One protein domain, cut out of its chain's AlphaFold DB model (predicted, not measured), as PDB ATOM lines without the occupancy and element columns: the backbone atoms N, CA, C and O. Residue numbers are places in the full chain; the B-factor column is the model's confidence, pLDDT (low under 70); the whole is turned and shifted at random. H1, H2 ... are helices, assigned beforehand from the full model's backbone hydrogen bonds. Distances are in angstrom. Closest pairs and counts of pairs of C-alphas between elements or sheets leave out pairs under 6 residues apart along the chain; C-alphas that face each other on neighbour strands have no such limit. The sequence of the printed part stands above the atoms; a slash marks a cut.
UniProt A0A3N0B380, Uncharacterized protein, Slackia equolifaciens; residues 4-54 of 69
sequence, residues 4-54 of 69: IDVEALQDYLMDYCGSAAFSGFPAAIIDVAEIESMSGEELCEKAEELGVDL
ATOM      1  N   ILE A   4     129.426 140.213 137.783       83.38
ATOM      2  CA  ILE A   4     128.448 139.193 138.150       83.38
ATOM      3  C   ILE A   4     129.243 137.978 138.614       83.38
ATOM      4  O   ILE A   4     130.217 137.592 137.967       83.38
ATOM      5  N   ASP A   5     128.849 137.418 139.749       88.00
ATOM      6  CA  ASP A   5     129.394 136.182 140.281       88.00
ATOM      7  C   ASP A   5     128.847 135.019 139.458       88.00
ATOM      8  O   ASP A   5     127.731 134.536 139.651       88.00
ATOM      9  N   VAL A   6     129.626 134.651 138.443       85.38
ATOM     10  CA  VAL A   6     129.271 133.586 137.504       85.38
ATOM     11  C   VAL A   6     129.199 132.242 138.226       85.38
ATOM     12  O   VAL A   6     128.339 131.438 137.889       85.38
ATOM     13  N   GLU A   7     130.042 132.015 139.236       85.75
ATOM     14  CA  GLU A   7     130.049 130.775 140.020       85.75
ATOM     15  C   GLU A   7     128.737 130.609 140.800       85.75
ATOM     16  O   GLU A   7     128.088 129.571 140.694       85.75
ATOM     17  N   ALA A   8     128.278 131.649 141.503       86.81
ATOM     18  CA  ALA A   8     127.000 131.624 142.213       86.81
ATOM     19  C   ALA A   8     125.797 131.497 141.265       86.81
ATOM     20  O   ALA A   8     124.815 130.829 141.596       86.81
ATOM     21  N   LEU A   9     125.865 132.115 140.081       86.88
ATOM     22  CA  LEU A   9     124.836 131.960 139.054       86.88
ATOM     23  C   LEU A   9     124.781 130.518 138.524       86.88
ATOM     24  O   LEU A   9     123.694 129.966 138.342       86.88
ATOM     25  N   GLN A  10     125.946 129.909 138.299       85.75
ATOM     26  CA  GLN A  10     126.081 128.536 137.823       85.75
ATOM     27  C   GLN A  10     125.544 127.534 138.857       85.75
ATOM     28  O   GLN A  10     124.747 126.666 138.505       85.75
ATOM     29  N   ASP A  11     125.891 127.706 140.134       85.50
ATOM     30  CA  ASP A  11     125.403 126.873 141.241       85.50
ATOM     31  C   ASP A  11     123.875 126.972 141.403       85.50
ATOM     32  O   ASP A  11     123.186 125.954 141.488       85.50
ATOM     33  N   TYR A  12     123.320 128.188 141.317       84.38
ATOM     34  CA  TYR A  12     121.872 128.407 141.373       84.38
ATOM     35  C   TYR A  12     121.129 127.695 140.234       84.38
ATOM     36  O   TYR A  12     120.102 127.051 140.456       84.38
ATOM     37  N   LEU A  13     121.639 127.798 139.004       80.38
ATOM     38  CA  LEU A  13     121.049 127.118 137.849       80.38
ATOM     39  C   LEU A  13     121.172 125.593 137.965       80.38
ATOM     40  O   LEU A  13     120.250 124.873 137.574       80.38
ATOM     41  N   MET A  14     122.265 125.096 138.545       78.69
ATOM     42  CA  MET A  14     122.467 123.671 138.788       78.69
ATOM     43  C   MET A  14     121.478 123.120 139.831       78.69
ATOM     44  O   MET A  14     120.873 122.069 139.602       78.69
ATOM     45  N   ASP A  15     121.244 123.848 140.927       79.62
ATOM     46  CA  ASP A  15     120.239 123.496 141.941       79.62
ATOM     47  C   ASP A  15     118.808 123.563 141.377       79.62
ATOM     48  O   ASP A  15     117.984 122.668 141.609       79.62
ATOM     49  N   TYR A  16     118.532 124.566 140.536       75.00
ATOM     50  CA  TYR A  16     117.259 124.698 139.831       75.00
ATOM     51  C   TYR A  16     116.990 123.496 138.909       75.00
ATOM     52  O   TYR A  16     115.893 122.929 138.945       75.00
ATOM     53  N   CYS A  17     117.988 123.042 138.142       70.75
ATOM     54  CA  CYS A  17     117.885 121.824 137.331       70.75
ATOM     55  C   CYS A  17     117.700 120.561 138.187       70.75
ATOM     56  O   CYS A  17     116.848 119.727 137.866       70.75
ATOM     57  N   GLY A  18     118.428 120.432 139.300       64.25
ATOM     58  CA  GLY A  18     118.280 119.315 140.239       64.25
ATOM     59  C   GLY A  18     116.868 119.211 140.830       64.25
ATOM     60  O   GLY A  18     116.286 118.123 140.877       64.25
ATOM     61  N   SER A  19     116.271 120.344 141.206       61.41
ATOM     62  CA  SER A  19     114.891 120.415 141.708       61.41
ATOM     63  C   SER A  19     113.840 120.186 140.614       61.41
ATOM     64  O   SER A  19     112.801 119.557 140.850       61.41
ATOM     65  N   ALA A  20     114.088 120.661 139.393       58.59
ATOM     66  CA  ALA A  20     113.139 120.557 138.290       58.59
ATOM     67  C   ALA A  20     113.113 119.159 137.637       58.59
ATOM     68  O   ALA A  20     112.038 118.707 137.226       58.59
ATOM     69  N   ALA A  21     114.231 118.422 137.655       55.16
ATOM     70  CA  ALA A  21     114.290 117.004 137.278       55.16
ATOM     71  C   ALA A  21     113.334 116.130 138.115       55.16
ATOM     72  O   ALA A  21     112.832 115.111 137.638       55.16
ATOM     73  N   PHE A  22     113.018 116.557 139.341       53.66
ATOM     74  CA  PHE A  22     112.048 115.886 140.206       53.66
ATOM     75  C   PHE A  22     110.585 116.256 139.889       53.66
ATOM     76  O   PHE A  22     109.671 115.498 140.211       53.66
ATOM     77  N   SER A  23     110.346 117.399 139.236       55.94
ATOM     78  CA  SER A  23     109.001 117.947 138.990       55.94
ATOM     79  C   SER A  23     108.421 117.631 137.604       55.94
ATOM     80  O   SER A  23     107.282 118.002 137.323       55.94
ATOM     81  N   GLY A  24     109.164 116.940 136.728       54.38
ATOM     82  CA  GLY A  24     108.659 116.476 135.426       54.38
ATOM     83  C   GLY A  24     108.270 117.596 134.449       54.38
ATOM     84  O   GLY A  24     107.493 117.360 133.522       54.38
ATOM     85  N   PHE A  25     108.776 118.815 134.660       46.31
ATOM     86  CA  PHE A  25     108.467 119.980 133.832       46.31
ATOM     87  C   PHE A  25     109.395 120.042 132.603       46.31
ATOM     88  O   PHE A  25     110.615 120.033 132.763       46.31
ATOM     89  N   PRO A  26     108.865 120.170 131.372       48.69
ATOM     90  CA  PRO A  26     109.655 120.093 130.135       48.69
ATOM     91  C   PRO A  26     110.575 121.301 129.870       48.69
ATOM     92  O   PRO A  26     111.300 121.294 128.883       48.69
ATOM     93  N   ALA A  27     110.575 122.323 130.733       49.47
ATOM     94  CA  ALA A  27     111.516 123.448 130.660       49.47
ATOM     95  C   ALA A  27     112.884 123.142 131.313       49.47
ATOM     96  O   ALA A  27     113.799 123.950 131.223       49.47
ATOM     97  N   ALA A  28     113.023 121.982 131.965       53.91
ATOM     98  CA  ALA A  28     114.167 121.598 132.794       53.91
ATOM     99  C   ALA A  28     115.227 120.747 132.070       53.91
ATOM    100  O   ALA A  28     115.909 119.945 132.702       53.91
ATOM    101  N   ILE A  29     115.338 120.870 130.747       57.00
ATOM    102  CA  ILE A  29     116.355 120.157 129.958       57.00
ATOM    103  C   ILE A  29     117.502 121.114 129.639       57.00
ATOM    104  O   ILE A  29     117.890 121.267 128.488       57.00
ATOM    105  N   ILE A  30     117.992 121.844 130.631       62.78
ATOM    106  CA  ILE A  30     119.355 122.347 130.520       62.78
ATOM    107  C   ILE A  30     120.208 121.300 131.219       62.78
ATOM    108  O   ILE A  30     120.046 121.054 132.415       62.78
ATOM    109  N   ASP A  31     121.065 120.635 130.451       71.25
ATOM    110  CA  ASP A  31     122.004 119.679 131.012       71.25
ATOM    111  C   ASP A  31     122.956 120.416 131.959       71.25
ATOM    112  O   ASP A  31     123.495 121.475 131.631       71.25
ATOM    113  N   VAL A  32     123.199 119.840 133.137       69.75
ATOM    114  CA  VAL A  32     124.177 120.378 134.101       69.75
ATOM    115  C   VAL A  32     125.546 120.558 133.433       69.75
ATOM    116  O   VAL A  32     126.227 121.551 133.667       69.75
ATOM    117  N   ALA A  33     125.892 119.657 132.511       72.12
ATOM    118  CA  ALA A  33     127.108 119.747 131.711       72.12
ATOM    119  C   ALA A  33     127.149 120.976 130.781       72.12
ATOM    120  O   ALA A  33     128.231 121.496 130.515       72.12
ATOM    121  N   GLU A  34     126.003 121.454 130.282       78.06
ATOM    122  CA  GLU A  34     125.949 122.701 129.509       78.06
ATOM    123  C   GLU A  34     126.127 123.920 130.420       78.06
ATOM    124  O   GLU A  34     126.885 124.818 130.071       78.06
ATOM    125  N   ILE A  35     125.521 123.923 131.613       78.12
ATOM    126  CA  ILE A  35     125.695 124.989 132.619       78.12
ATOM    127  C   ILE A  35     127.166 125.122 133.036       78.12
ATOM    128  O   ILE A  35     127.685 126.237 133.092       78.12
ATOM    129  N   GLU A  36     127.849 123.999 133.283       78.31
ATOM    130  CA  GLU A  36     129.276 123.977 133.634       78.31
ATOM    131  C   GLU A  36     130.181 124.466 132.493       78.31
ATOM    132  O   GLU A  36     131.241 125.039 132.747       78.31
ATOM    133  N   SER A  37     129.777 124.246 131.238       81.25
ATOM    134  CA  SER A  37     130.576 124.611 130.065       81.25
ATOM    135  C   SER A  37     130.249 125.995 129.491       81.25
ATOM    136  O   SER A  37     131.019 126.483 128.659       81.25
ATOM    137  N   MET A  38     129.132 126.613 129.888       81.62
ATOM    138  CA  MET A  38     128.714 127.933 129.415       81.62
ATOM    139  C   MET A  38     129.641 129.036 129.920       81.62
ATOM    140  O   MET A  38     130.110 129.036 131.061       81.62
ATOM    141  N   SER A  39     129.862 130.032 129.067       83.06
ATOM    142  CA  SER A  39     130.565 131.247 129.481       83.06
ATOM    143  C   SER A  39     129.678 132.112 130.381       83.06
ATOM    144  O   SER A  39     128.453 132.047 130.310       83.06
ATOM    145  N   GLY A  40     130.280 132.990 131.191       81.56
ATOM    146  CA  GLY A  40     129.523 133.876 132.087       81.56
ATOM    147  C   GLY A  40     128.458 134.728 131.382       81.56
ATOM    148  O   GLY A  40     127.411 134.992 131.960       81.56
ATOM    149  N   GLU A  41     128.691 135.108 130.123       84.25
ATOM    150  CA  GLU A  41     127.705 135.808 129.286       84.25
ATOM    151  C   GLU A  41     126.520 134.910 128.889       84.25
ATOM    152  O   GLU A  41     125.374 135.343 128.981       84.25
ATOM    153  N   GLU A  42     126.771 133.652 128.515       86.56
ATOM    154  CA  GLU A  42     125.722 132.686 128.148       86.56
ATOM    155  C   GLU A  42     124.874 132.291 129.359       86.56
ATOM    156  O   GLU A  42     123.651 132.195 129.263       86.56
ATOM    157  N   LEU A  43     125.512 132.141 130.526       84.69
ATOM    158  CA  LEU A  43     124.813 131.945 131.794       84.69
ATOM    159  C   LEU A  43     123.894 133.126 132.109       84.69
ATOM    160  O   LEU A  43     122.774 132.914 132.570       84.69
ATOM    161  N   CYS A  44     124.335 134.358 131.835       85.25
ATOM    162  CA  CYS A  44     123.502 135.541 132.033       85.25
ATOM    163  C   CYS A  44     122.276 135.535 131.115       85.25
ATOM    164  O   CYS A  44     121.159 135.717 131.597       85.25
ATOM    165  N   GLU A  45     122.463 135.267 129.822       85.75
ATOM    166  CA  GLU A  45     121.359 135.196 128.859       85.75
ATOM    167  C   GLU A  45     120.354 134.100 129.242       85.75
ATOM    168  O   GLU A  45     119.144 134.339 129.276       85.75
ATOM    169  N   LYS A  46     120.846 132.918 129.638       81.38
ATOM    170  CA  LYS A  46     119.985 131.821 130.088       81.38
ATOM    171  C   LYS A  46     119.237 132.121 131.370       81.38
ATOM    172  O   LYS A  46     118.064 131.773 131.486       81.38
ATOM    173  N   ALA A  47     119.888 132.770 132.323       83.81
ATOM    174  CA  ALA A  47     119.245 133.208 133.546       83.81
ATOM    175  C   ALA A  47     118.089 134.173 133.243       83.81
ATOM    176  O   ALA A  47     116.991 133.978 133.761       83.81
ATOM    177  N   GLU A  48     118.285 135.145 132.349       84.00
ATOM    178  CA  GLU A  48     117.214 136.056 131.932       84.00
ATOM    179  C   GLU A  48     116.070 135.327 131.211       84.00
ATOM    180  O   GLU A  48     114.904 135.587 131.515       84.00
ATOM    181  N   GLU A  49     116.369 134.369 130.321       83.06
ATOM    182  CA  GLU A  49     115.348 133.529 129.669       83.06
ATOM    183  C   GLU A  49     114.519 132.719 130.678       83.06
ATOM    184  O   GLU A  49     113.314 132.528 130.493       83.06
ATOM    185  N   LEU A  50     115.147 132.262 131.763       78.62
ATOM    186  CA  LEU A  50     114.494 131.541 132.857       78.62
ATOM    187  C   LEU A  50     113.757 132.473 133.838       78.62
ATOM    188  O   LEU A  50     113.060 131.991 134.731       78.62
ATOM    189  N   GLY A  51     113.884 133.795 133.682       83.31
ATOM    190  CA  GLY A  51     113.310 134.796 134.583       83.31
ATOM    191  C   GLY A  51     114.083 134.969 135.896       83.31
ATOM    192  O   GLY A  51     113.529 135.467 136.878       83.31
ATOM    193  N   VAL A  52     115.346 134.545 135.933       84.44
ATOM    194  CA  VAL A  52     116.256 134.706 137.068       84.44
ATOM    195  C   VAL A  52     116.845 136.114 137.053       84.44
ATOM    196  O   VAL A  52     117.374 136.594 136.055       84.44
ATOM    197  N   ASP A  53     116.767 136.795 138.192       86.88
ATOM    198  CA  ASP A  53     117.193 138.186 138.299       86.88
ATOM    199  C   ASP A  53     118.707 138.290 138.535       86.88
ATOM    200  O   ASP A  53     119.180 138.035 139.639       86.88
ATOM    201  N   LEU A  54     119.487 138.687 137.526       84.25
ATOM    202  CA  LEU A  54     120.956 138.737 137.613       84.25
ATOM    203  C   LEU A  54     121.503 139.686 138.690       84.25
ATOM    204  O   LEU A  54     122.649 139.557 139.122       84.25
TER     205      LEU A  54
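What this domain is: This is residues 4 to 54 of the 69 residues of an uncharacterized protein of Slackia equolifaciens (UniProt A0A3N0B380). One long helix, H1, forms one layer, and two shorter helices, H2 and H3, both pack on the same side of it, making a V whose corner is at the turn of residues 38 and 39. H2 folds back along H1 as a helical hairpin, after a loop of residues 22 to 31 that turns round at the far end of H1, and H3 begins near the first residues of H1 and runs the same way at a steep tilt of 43 degrees. The printed part has 51 residues, with three named helices in the order H1, H2, H3 and no named strand, and its class is all helix. It is compact, with a radius of gyration of the C-alphas of 10.2 A, and its C-alphas span 30 by 20 by 14 A.

Where its parts are: H1, the longest helix, holds residues 6 to 21 and measures 22.3 A from C-alpha 6 at (129.271, 133.586, 137.504) to C-alpha 21 at (114.290, 117.004, 137.278). H3 holds residues 40 to 49 and measures 14.4 A from its first to its last C-alpha, ending with C-alpha 49 at (115.348, 133.529, 129.669). H2 is the shortest, residues 32 to 37, with 8.7 A from first to last C-alpha.

How they stand to each other: H1 and H2 touch, and their closest C-alphas are those of Met 14 and Val 32, 6.0 A apart. H1 touches H2 with residues 10 to 17 alone. The two helices are a hairpin and run opposite ways at a shallow tilt of 20 degrees. H1 also touches H3, here with residues 6 to 13 alone, and the closest C-alphas are those of Val 6 and Gly 40, 5.4 A apart. H1 and H3 run the same way at a steep tilt of 43 degrees. H2 and H3 are close but not clearly touching, with the C-alphas of Ile 35 and Leu 43 the closest at 7.1 A. They run opposite ways at a steep tilt of 42 degrees. In H1, H2 and H3 every O i to N i+4 pair is within hydrogen-bond range.

The domain as a whole: The two C-alphas farthest apart are those of Ile 4 and Gly 24, at 30.3 A. The first and last printed C-alphas, of Ile 4 and Leu 54, are 7.5 A apart. The printed part has no cut. The link from H1 to H2, with 10 residues between them, is short, and the link from H2 to H3, with 2 residues, is tight; no link is long. The mean pLDDT of the printed part is 75.1, and the model's confidence is low, under 70, at residues 18 to 30 and at residue 32.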